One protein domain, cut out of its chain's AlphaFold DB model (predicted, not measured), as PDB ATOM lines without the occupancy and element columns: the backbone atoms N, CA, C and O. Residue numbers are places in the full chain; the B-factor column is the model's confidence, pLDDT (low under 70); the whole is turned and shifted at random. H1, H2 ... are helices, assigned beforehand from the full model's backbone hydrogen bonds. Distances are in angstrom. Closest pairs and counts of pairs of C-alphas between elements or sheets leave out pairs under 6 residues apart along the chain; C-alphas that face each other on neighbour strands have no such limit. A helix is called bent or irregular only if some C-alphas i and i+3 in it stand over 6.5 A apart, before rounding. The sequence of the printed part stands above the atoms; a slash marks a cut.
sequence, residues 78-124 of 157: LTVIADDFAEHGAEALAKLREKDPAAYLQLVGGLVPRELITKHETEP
ATOM      1  N   LEU A  78      29.356 -29.767  33.150       92.81
ATOM      2  CA  LEU A  78      29.337 -30.328  31.800       92.81
ATOM      3  C   LEU A  78      29.195 -29.239  30.734       92.81
ATOM      4  O   LEU A  78      29.872 -29.320  29.715       92.81
ATOM      5  N   THR A  79      28.368 -28.216  30.973       93.44
ATOM      6  CA  THR A  79      28.244 -27.068  30.065       93.44
ATOM      7  C   THR A  79      29.573 -26.334  29.913       93.44
ATOM      8  O   THR A  79      30.026 -26.150  28.793       93.44
ATOM      9  N   VAL A  80      30.246 -26.003  31.020       94.25
ATOM     10  CA  VAL A  80      31.540 -25.300  30.972       94.25
ATOM     11  C   VAL A  80      32.596 -26.104  30.208       94.25
ATOM     12  O   VAL A  80      33.339 -25.536  29.418       94.25
ATOM     13  N   ILE A  81      32.652 -27.425  30.407       92.94
ATOM     14  CA  ILE A  81      33.580 -28.288  29.659       92.94
ATOM     15  C   ILE A  81      33.227 -28.335  28.173       92.94
ATOM     16  O   ILE A  81      34.125 -28.349  27.337       92.94
ATOM     17  N   ALA A  82      31.940 -28.398  27.833       92.25
ATOM     18  CA  ALA A  82      31.509 -28.424  26.442       92.25
ATOM     19  C   ALA A  82      31.885 -27.124  25.713       92.25
ATOM     20  O   ALA A  82      32.378 -27.191  24.589       92.25
ATOM     21  N   ASP A  83      31.705 -25.978  26.370       94.00
ATOM     22  CA  ASP A  83      32.068 -24.666  25.832       94.00
ATOM     23  C   ASP A  83      33.596 -24.541  25.660       94.00
ATOM     24  O   ASP A  83      34.071 -24.204  24.576       94.00
ATOM     25  N   ASP A  84      34.380 -24.927  26.674       94.75
ATOM     26  CA  ASP A  84      35.853 -24.949  26.606       94.75
ATOM     27  C   ASP A  84      36.361 -25.877  25.490       94.75
ATOM     28  O   ASP A  84      37.261 -25.533  24.721       94.75
ATOM     29  N   PHE A  85      35.736 -27.046  25.330       92.88
ATOM     30  CA  PHE A  85      36.085 -27.978  24.263       92.88
ATOM     31  C   PHE A  85      35.680 -27.461  22.874       92.88
ATOM     32  O   PHE A  85      36.380 -27.740  21.898       92.88
ATOM     33  N   ALA A  86      34.592 -26.700  22.755       92.25
ATOM     34  CA  ALA A  86      34.193 -26.083  21.492       92.25
ATOM     35  C   ALA A  86      35.202 -25.016  21.033       92.25
ATOM     36  O   ALA A  86      35.495 -24.927  19.840       92.25
ATOM     37  N   GLU A  87      35.764 -24.248  21.968       94.25
ATOM     38  CA  GLU A  87      36.725 -23.180  21.671       94.25
ATOM     39  C   GLU A  87      38.170 -23.691  21.532       94.25
ATOM     40  O   GLU A  87      38.889 -23.287  20.615       94.25
ATOM     41  N   HIS A  88      38.605 -24.610  22.399       92.56
ATOM     42  CA  HIS A  88      40.007 -25.036  22.510       92.56
ATOM     43  C   HIS A  88      40.258 -26.516  22.186       92.56
ATOM     44  O   HIS A  88      41.413 -26.940  22.058       92.56
ATOM     45  N   GLY A  89      39.211 -27.322  22.005       89.81
ATOM     46  CA  GLY A  89      39.331 -28.774  21.836       89.81
ATOM     47  C   GLY A  89      40.130 -29.190  20.602       89.81
ATOM     48  O   GLY A  89      40.907 -30.143  20.666       89.81
ATOM     49  N   ALA A  90      40.020 -28.452  19.492       91.69
ATOM     50  CA  ALA A  90      40.774 -28.747  18.271       91.69
ATOM     51  C   ALA A  90      42.294 -28.595  18.473       91.69
ATOM     52  O   ALA A  90      43.068 -29.463  18.062       91.69
ATOM     53  N   GLU A  91      42.723 -27.528  19.150       93.81
ATOM     54  CA  GLU A  91      44.137 -27.294  19.457       93.81
ATOM     55  C   GLU A  91      44.653 -28.299  20.499       93.81
ATOM     56  O   GLU A  91      45.763 -28.822  20.370       93.81
ATOM     57  N   ALA A  92      43.837 -28.627  21.504       92.00
ATOM     58  CA  ALA A  92      44.166 -29.641  22.501       92.00
ATOM     59  C   ALA A  92      44.358 -31.030  21.863       92.00
ATOM     60  O   ALA A  92      45.333 -31.716  22.174       92.00
ATOM     61  N   LEU A  93      43.488 -31.422  20.925       92.56
ATOM     62  CA  LEU A  93      43.612 -32.676  20.176       92.56
ATOM     63  C   LEU A  93      44.828 -32.687  19.243       92.56
ATOM     64  O   LEU A  93      45.477 -33.726  19.117       92.56
ATOM     65  N   ALA A  94      45.166 -31.556  18.617       92.69
ATOM     66  CA  ALA A  94      46.381 -31.438  17.811       92.69
ATOM     67  C   ALA A  94      47.638 -31.661  18.667       92.69
ATOM     68  O   ALA A  94      48.470 -32.507  18.341       92.69
ATOM     69  N   LYS A  95      47.721 -31.002  19.830       94.88
ATOM     70  CA  LYS A  95      48.817 -31.199  20.792       94.88
ATOM     71  C   LYS A  95      48.863 -32.626  21.337       94.88
ATOM     72  O   LYS A  95      49.952 -33.160  21.530       94.88
ATOM     73  N   LEU A  96      47.709 -33.246  21.592       94.38
ATOM     74  CA  LEU A  96      47.634 -34.635  22.049       94.38
ATOM     75  C   LEU A  96      48.191 -35.588  20.988       94.38
ATOM     76  O   LEU A  96      48.997 -36.449  21.317       94.38
ATOM     77  N   ARG A  97      47.833 -35.388  19.716       93.44
ATOM     78  CA  ARG A  97      48.346 -36.188  18.597       93.44
ATOM     79  C   ARG A  97      49.870 -36.118  18.479       93.44
ATOM     80  O   ARG A  97      50.490 -37.123  18.155       93.44
ATOM     81  N   GLU A  98      50.456 -34.949  18.729       94.62
ATOM     82  CA  GLU A  98      51.907 -34.745  18.660       94.62
ATOM     83  C   GLU A  98      52.652 -35.290  19.887       94.62
ATOM     84  O   GLU A  98      53.737 -35.851  19.744       94.62
ATOM     85  N   LYS A  99      52.091 -35.128  21.093       96.44
ATOM     86  CA  LYS A  99      52.750 -35.519  22.351       96.44
ATOM     87  C   LYS A  99      52.556 -36.988  22.711       96.44
ATOM     88  O   LYS A  99      53.496 -37.617  23.187       96.44
ATOM     89  N   ASP A 100      51.345 -37.507  22.534       94.81
ATOM     90  CA  ASP A 100      50.982 -38.884  22.859       94.81
ATOM     91  C   ASP A 100      49.969 -39.436  21.837       94.81
ATOM     92  O   ASP A 100      48.746 -39.406  22.045       94.81
ATOM     93  N   PRO A 101      50.464 -39.975  20.710       92.56
ATOM     94  CA  PRO A 101      49.601 -40.558  19.695       92.56
ATOM     95  C   PRO A 101      48.874 -41.820  20.187       92.56
ATOM     96  O   PRO A 101      47.812 -42.145  19.655       92.56
ATOM     97  N   ALA A 102      49.393 -42.526  21.200       93.81
ATOM     98  CA  ALA A 102      48.748 -43.727  21.725       93.81
ATOM     99  C   ALA A 102      47.458 -43.370  22.476       93.81
ATOM    100  O   ALA A 102      46.409 -43.962  22.205       93.81
ATOM    101  N   ALA A 103      47.500 -42.354  23.343       92.50
ATOM    102  CA  ALA A 103      46.307 -41.835  24.014       92.50
ATOM    103  C   ALA A 103      45.282 -41.268  23.018       92.50
ATOM    104  O   ALA A 103      44.079 -41.490  23.173       92.50
ATOM    105  N   TYR A 104      45.742 -40.596  21.955       91.19
ATOM    106  CA  TYR A 104      44.865 -40.112  20.885       91.19
ATOM    107  C   TYR A 104      44.100 -41.258  20.199       91.19
ATOM    108  O   TYR A 104      42.881 -41.182  20.045       91.19
ATOM    109  N   LEU A 105      44.782 -42.348  19.831       89.75
ATOM    110  CA  LEU A 105      44.146 -43.515  19.205       89.75
ATOM    111  C   LEU A 105      43.163 -44.224  20.145       89.75
ATOM    112  O   LEU A 105      42.108 -44.669  19.697       89.75
ATOM    113  N   GLN A 106      43.466 -44.295  21.443       89.81
ATOM    114  CA  GLN A 106      42.540 -44.842  22.440       89.81
ATOM    115  C   GLN A 106      41.276 -43.992  22.583       89.81
ATOM    116  O   GLN A 106      40.179 -44.545  22.647       89.81
ATOM    117  N   LEU A 107      41.412 -42.661  22.593       89.69
ATOM    118  CA  LEU A 107      40.278 -41.741  22.633       89.69
ATOM    119  C   LEU A 107      39.389 -41.909  21.397       89.69
ATOM    120  O   LEU A 107      38.178 -42.065  21.539       89.69
ATOM    121  N   VAL A 108      39.984 -41.972  20.200       86.75
ATOM    122  CA  VAL A 108      39.254 -42.239  18.949       86.75
ATOM    123  C   VAL A 108      38.557 -43.603  18.995       86.75
ATOM    124  O   VAL A 108      37.385 -43.703  18.639       86.75
ATOM    125  N   GLY A 109      39.228 -44.642  19.496       84.31
ATOM    126  CA  GLY A 109      38.636 -45.969  19.682       84.31
ATOM    127  C   GLY A 109      37.503 -46.009  20.716       84.31
ATOM    128  O   GLY A 109      36.635 -46.872  20.629       84.31
ATOM    129  N   GLY A 110      37.477 -45.078  21.673       86.25
ATOM    130  CA  GLY A 110      36.409 -44.937  22.667       86.25
ATOM    131  C   GLY A 110      35.148 -44.239  22.148       86.25
ATOM    132  O   GLY A 110      34.085 -44.409  22.741       86.25
ATOM    133  N   LEU A 111      35.244 -43.483  21.047       84.31
ATOM    134  CA  LEU A 111      34.087 -42.852  20.396       84.31
ATOM    135  C   LEU A 111      33.216 -43.864  19.651       84.31
ATOM    136  O   LEU A 111      32.026 -43.626  19.462       84.31
ATOM    137  N   VAL A 112      33.802 -44.987  19.230       79.06
ATOM    138  CA  VAL A 112      33.065 -46.090  18.616       79.06
ATOM    139  C   VAL A 112      32.392 -46.887  19.736       79.06
ATOM    140  O   VAL A 112      33.092 -47.454  20.580       79.06
ATOM    141  N   PRO A 113      31.047 -46.961  19.778       76.94
ATOM    142  CA  PRO A 113      30.363 -47.757  20.783       76.94
ATOM    143  C   PRO A 113      30.815 -49.214  20.675       76.94
ATOM    144  O   PRO A 113      30.580 -49.874  19.662       76.94
ATOM    145  N   ARG A 114      31.447 -49.734  21.733       66.69
ATOM    146  CA  ARG A 114      31.912 -51.133  21.778       66.69
ATOM    147  C   ARG A 114      30.769 -52.131  21.583       66.69
ATOM    148  O   ARG A 114      30.976 -53.209  21.048       66.69
ATOM    149  N   GLU A 115      29.551 -51.729  21.940       61.88
ATOM    150  CA  GLU A 115      28.325 -52.499  21.731       61.88
ATOM    151  C   GLU A 115      28.045 -52.813  20.256       61.88
ATOM    152  O   GLU A 115      27.445 -53.844  19.970       61.88
ATOM    153  N   LEU A 116      28.474 -51.966  19.313       60.25
ATOM    154  CA  LEU A 116      28.321 -52.258  17.884       60.25
ATOM    155  C   LEU A 116      29.233 -53.407  17.445       60.25
ATOM    156  O   LEU A 116      28.857 -54.178  16.575       60.25
ATOM    157  N   ILE A 117      30.393 -53.553  18.084       59.62
ATOM    158  CA  ILE A 117      31.336 -54.643  17.813       59.62
ATOM    159  C   ILE A 117      30.804 -55.942  18.435       59.62
ATOM    160  O   ILE A 117      30.749 -56.972  17.776       59.62
ATOM    161  N   THR A 118      30.314 -55.883  19.675       56.84
ATOM    162  CA  THR A 118      29.831 -57.067  20.405       56.84
ATOM    163  C   THR A 118      28.501 -57.617  19.879       56.84
ATOM    164  O   THR A 118      28.278 -58.825  19.939       56.84
ATOM    165  N   LYS A 119      27.608 -56.779  19.333       54.59
ATOM    166  CA  LYS A 119      26.342 -57.262  18.745       54.59
ATOM    167  C   LYS A 119      26.581 -58.196  17.557       54.59
ATOM    168  O   LYS A 119      25.924 -59.226  17.488       54.59
ATOM    169  N   HIS A 120      27.577 -57.904  16.720       56.16
ATOM    170  CA  HIS A 120      27.981 -58.791  15.624       56.16
ATOM    171  C   HIS A 120      28.618 -60.109  16.094       56.16
ATOM    172  O   HIS A 120      28.578 -61.093  15.368       56.16
ATOM    173  N   GLU A 121      29.191 -60.159  17.298       56.25
ATOM    174  CA  GLU A 121      29.738 -61.403  17.865       56.25
ATOM    175  C   GLU A 121      28.663 -62.247  18.572       56.25
ATOM    176  O   GLU A 121      28.809 -63.461  18.713       56.25
ATOM    177  N   THR A 122      27.582 -61.613  19.040       59.81
ATOM    178  CA  THR A 122      26.529 -62.260  19.848       59.81
ATOM    179  C   THR A 122      25.335 -62.717  19.003       59.81
ATOM    180  O   THR A 122      24.644 -63.684  19.354       59.81
ATOM    181  N   GLU A 123      25.074 -62.029  17.895       64.44
ATOM    182  CA  GLU A 123      24.080 -62.419  16.902       64.44
ATOM    183  C   GLU A 123      24.798 -63.076  15.720       64.44
ATOM    184  O   GLU A 123      25.652 -62.439  15.107       64.44
ATOM    185  N   PRO A 124      24.507 -64.355  15.415       68.44
ATOM    186  CA  PRO A 124      25.059 -64.974  14.221       68.44
ATOM    187  C   PRO A 124      24.615 -64.187  12.991       68.44
ATOM    188  O   PRO A 124      23.457 -63.778  12.901       68.44
TER     189      PRO A 124
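This is residues 78 to 124 of the 157 residues of an uncharacterized protein of Sphingobium sp. 66-54 (UniProt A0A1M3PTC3). The model is an open, thin chain of helices: a long helix, H1, bent into an L of two arms, H1a and H1b, followed by H2, which turns back from the far end of H1b to make a V with it. Residues 108 to 124, which hold the last part of H2 and the whole of H3, stick out as a tail and make much of the length. There are 47 residues printed, with three named helices in the order H1, H2, H3 along the chain and no named strand, and the class is all helix. The whole is extended, with a radius of gyration of the C-alphas of 15.0 A, and flat, its C-alphas spanning 44 by 27 by 11 A.

The longest helix by residues is H1, residues 78 to 99, which by its hydrogen bonds was assigned as one helix but is bent: the C-alphas of residues 87 and 90 are 7.7 A apart, where about 5 A is found in a regular helix. It has two arms, H1a with residues 78 to 87 and H1b with residues 90 to 99, and residues 88 and 89 belong to neither. The lines of H1a and H1b stand about perpendicular, at 79 degrees. After H1b comes H2, residues 101 to 111, and the two touch, with 4 pairs of C-alphas within 8 A. The closest C-alphas of H1b and H2 are those of Arg 97 and Tyr 104, 5.7 A apart, while the centres are 11.7 A apart. H1b and H2 run opposite ways at a steep tilt of 47 degrees. H1a and H2 are apart. Beyond H2 comes H3, residues 114 to 122, and H2 and H3 meet only through their link. H3 is apart from H1a and from H1b, and it touches no helix. In H1a, H1b and H2 every pair of backbone O of residue i and N of residue i+4 is within hydrogen-bond range. In H3 this holds for 3 of 5 pairs, and for 4 of 6 pairs of O of residue i and N of residue i+3.

H1 has 22 residues, and its arm H1a begins at C-alpha 78, at (29.337, -30.328, 31.800). H1a runs from Leu 78 to Glu 87 and measures 14.4 A from first to last C-alpha. H1b runs from Ala 90 to Lys 99, also 14.4 A, and ends at C-alpha 99, at (52.750, -35.519, 22.351). H2, from Pro 101 to Leu 111, has 11 residues and measures 15.7 A. H3, from Arg 114 to Thr 122, has 9 residues and measures 12.5 A, ending at C-alpha 122, at (26.529, -62.260, 19.848).

The two C-alphas farthest apart are those of Glu 87 and Pro 124, 44.0 A apart, and the first and last printed C-alphas, of Leu 78 and Pro 124, are 39.1 A apart. Residues 108 to 124 stand free, of which 108 to 111 belong to H2 and 114 to 122 to H3. Without them the body has 30 residues, spanning 28 by 16 by 8 A, with a radius of gyration of 10.3 A. The printed part has no cut. The link from H1 to H2, 1 residue, is tight, and the link from H2 to H3, 2 residues, is tight too. The mean pLDDT of the printed part is 84.0. It is under 70 for 11 residues, 114 to 124, and the mean over H3 is 59, against 93 for H1a, 94 for H1b and 89 for H2.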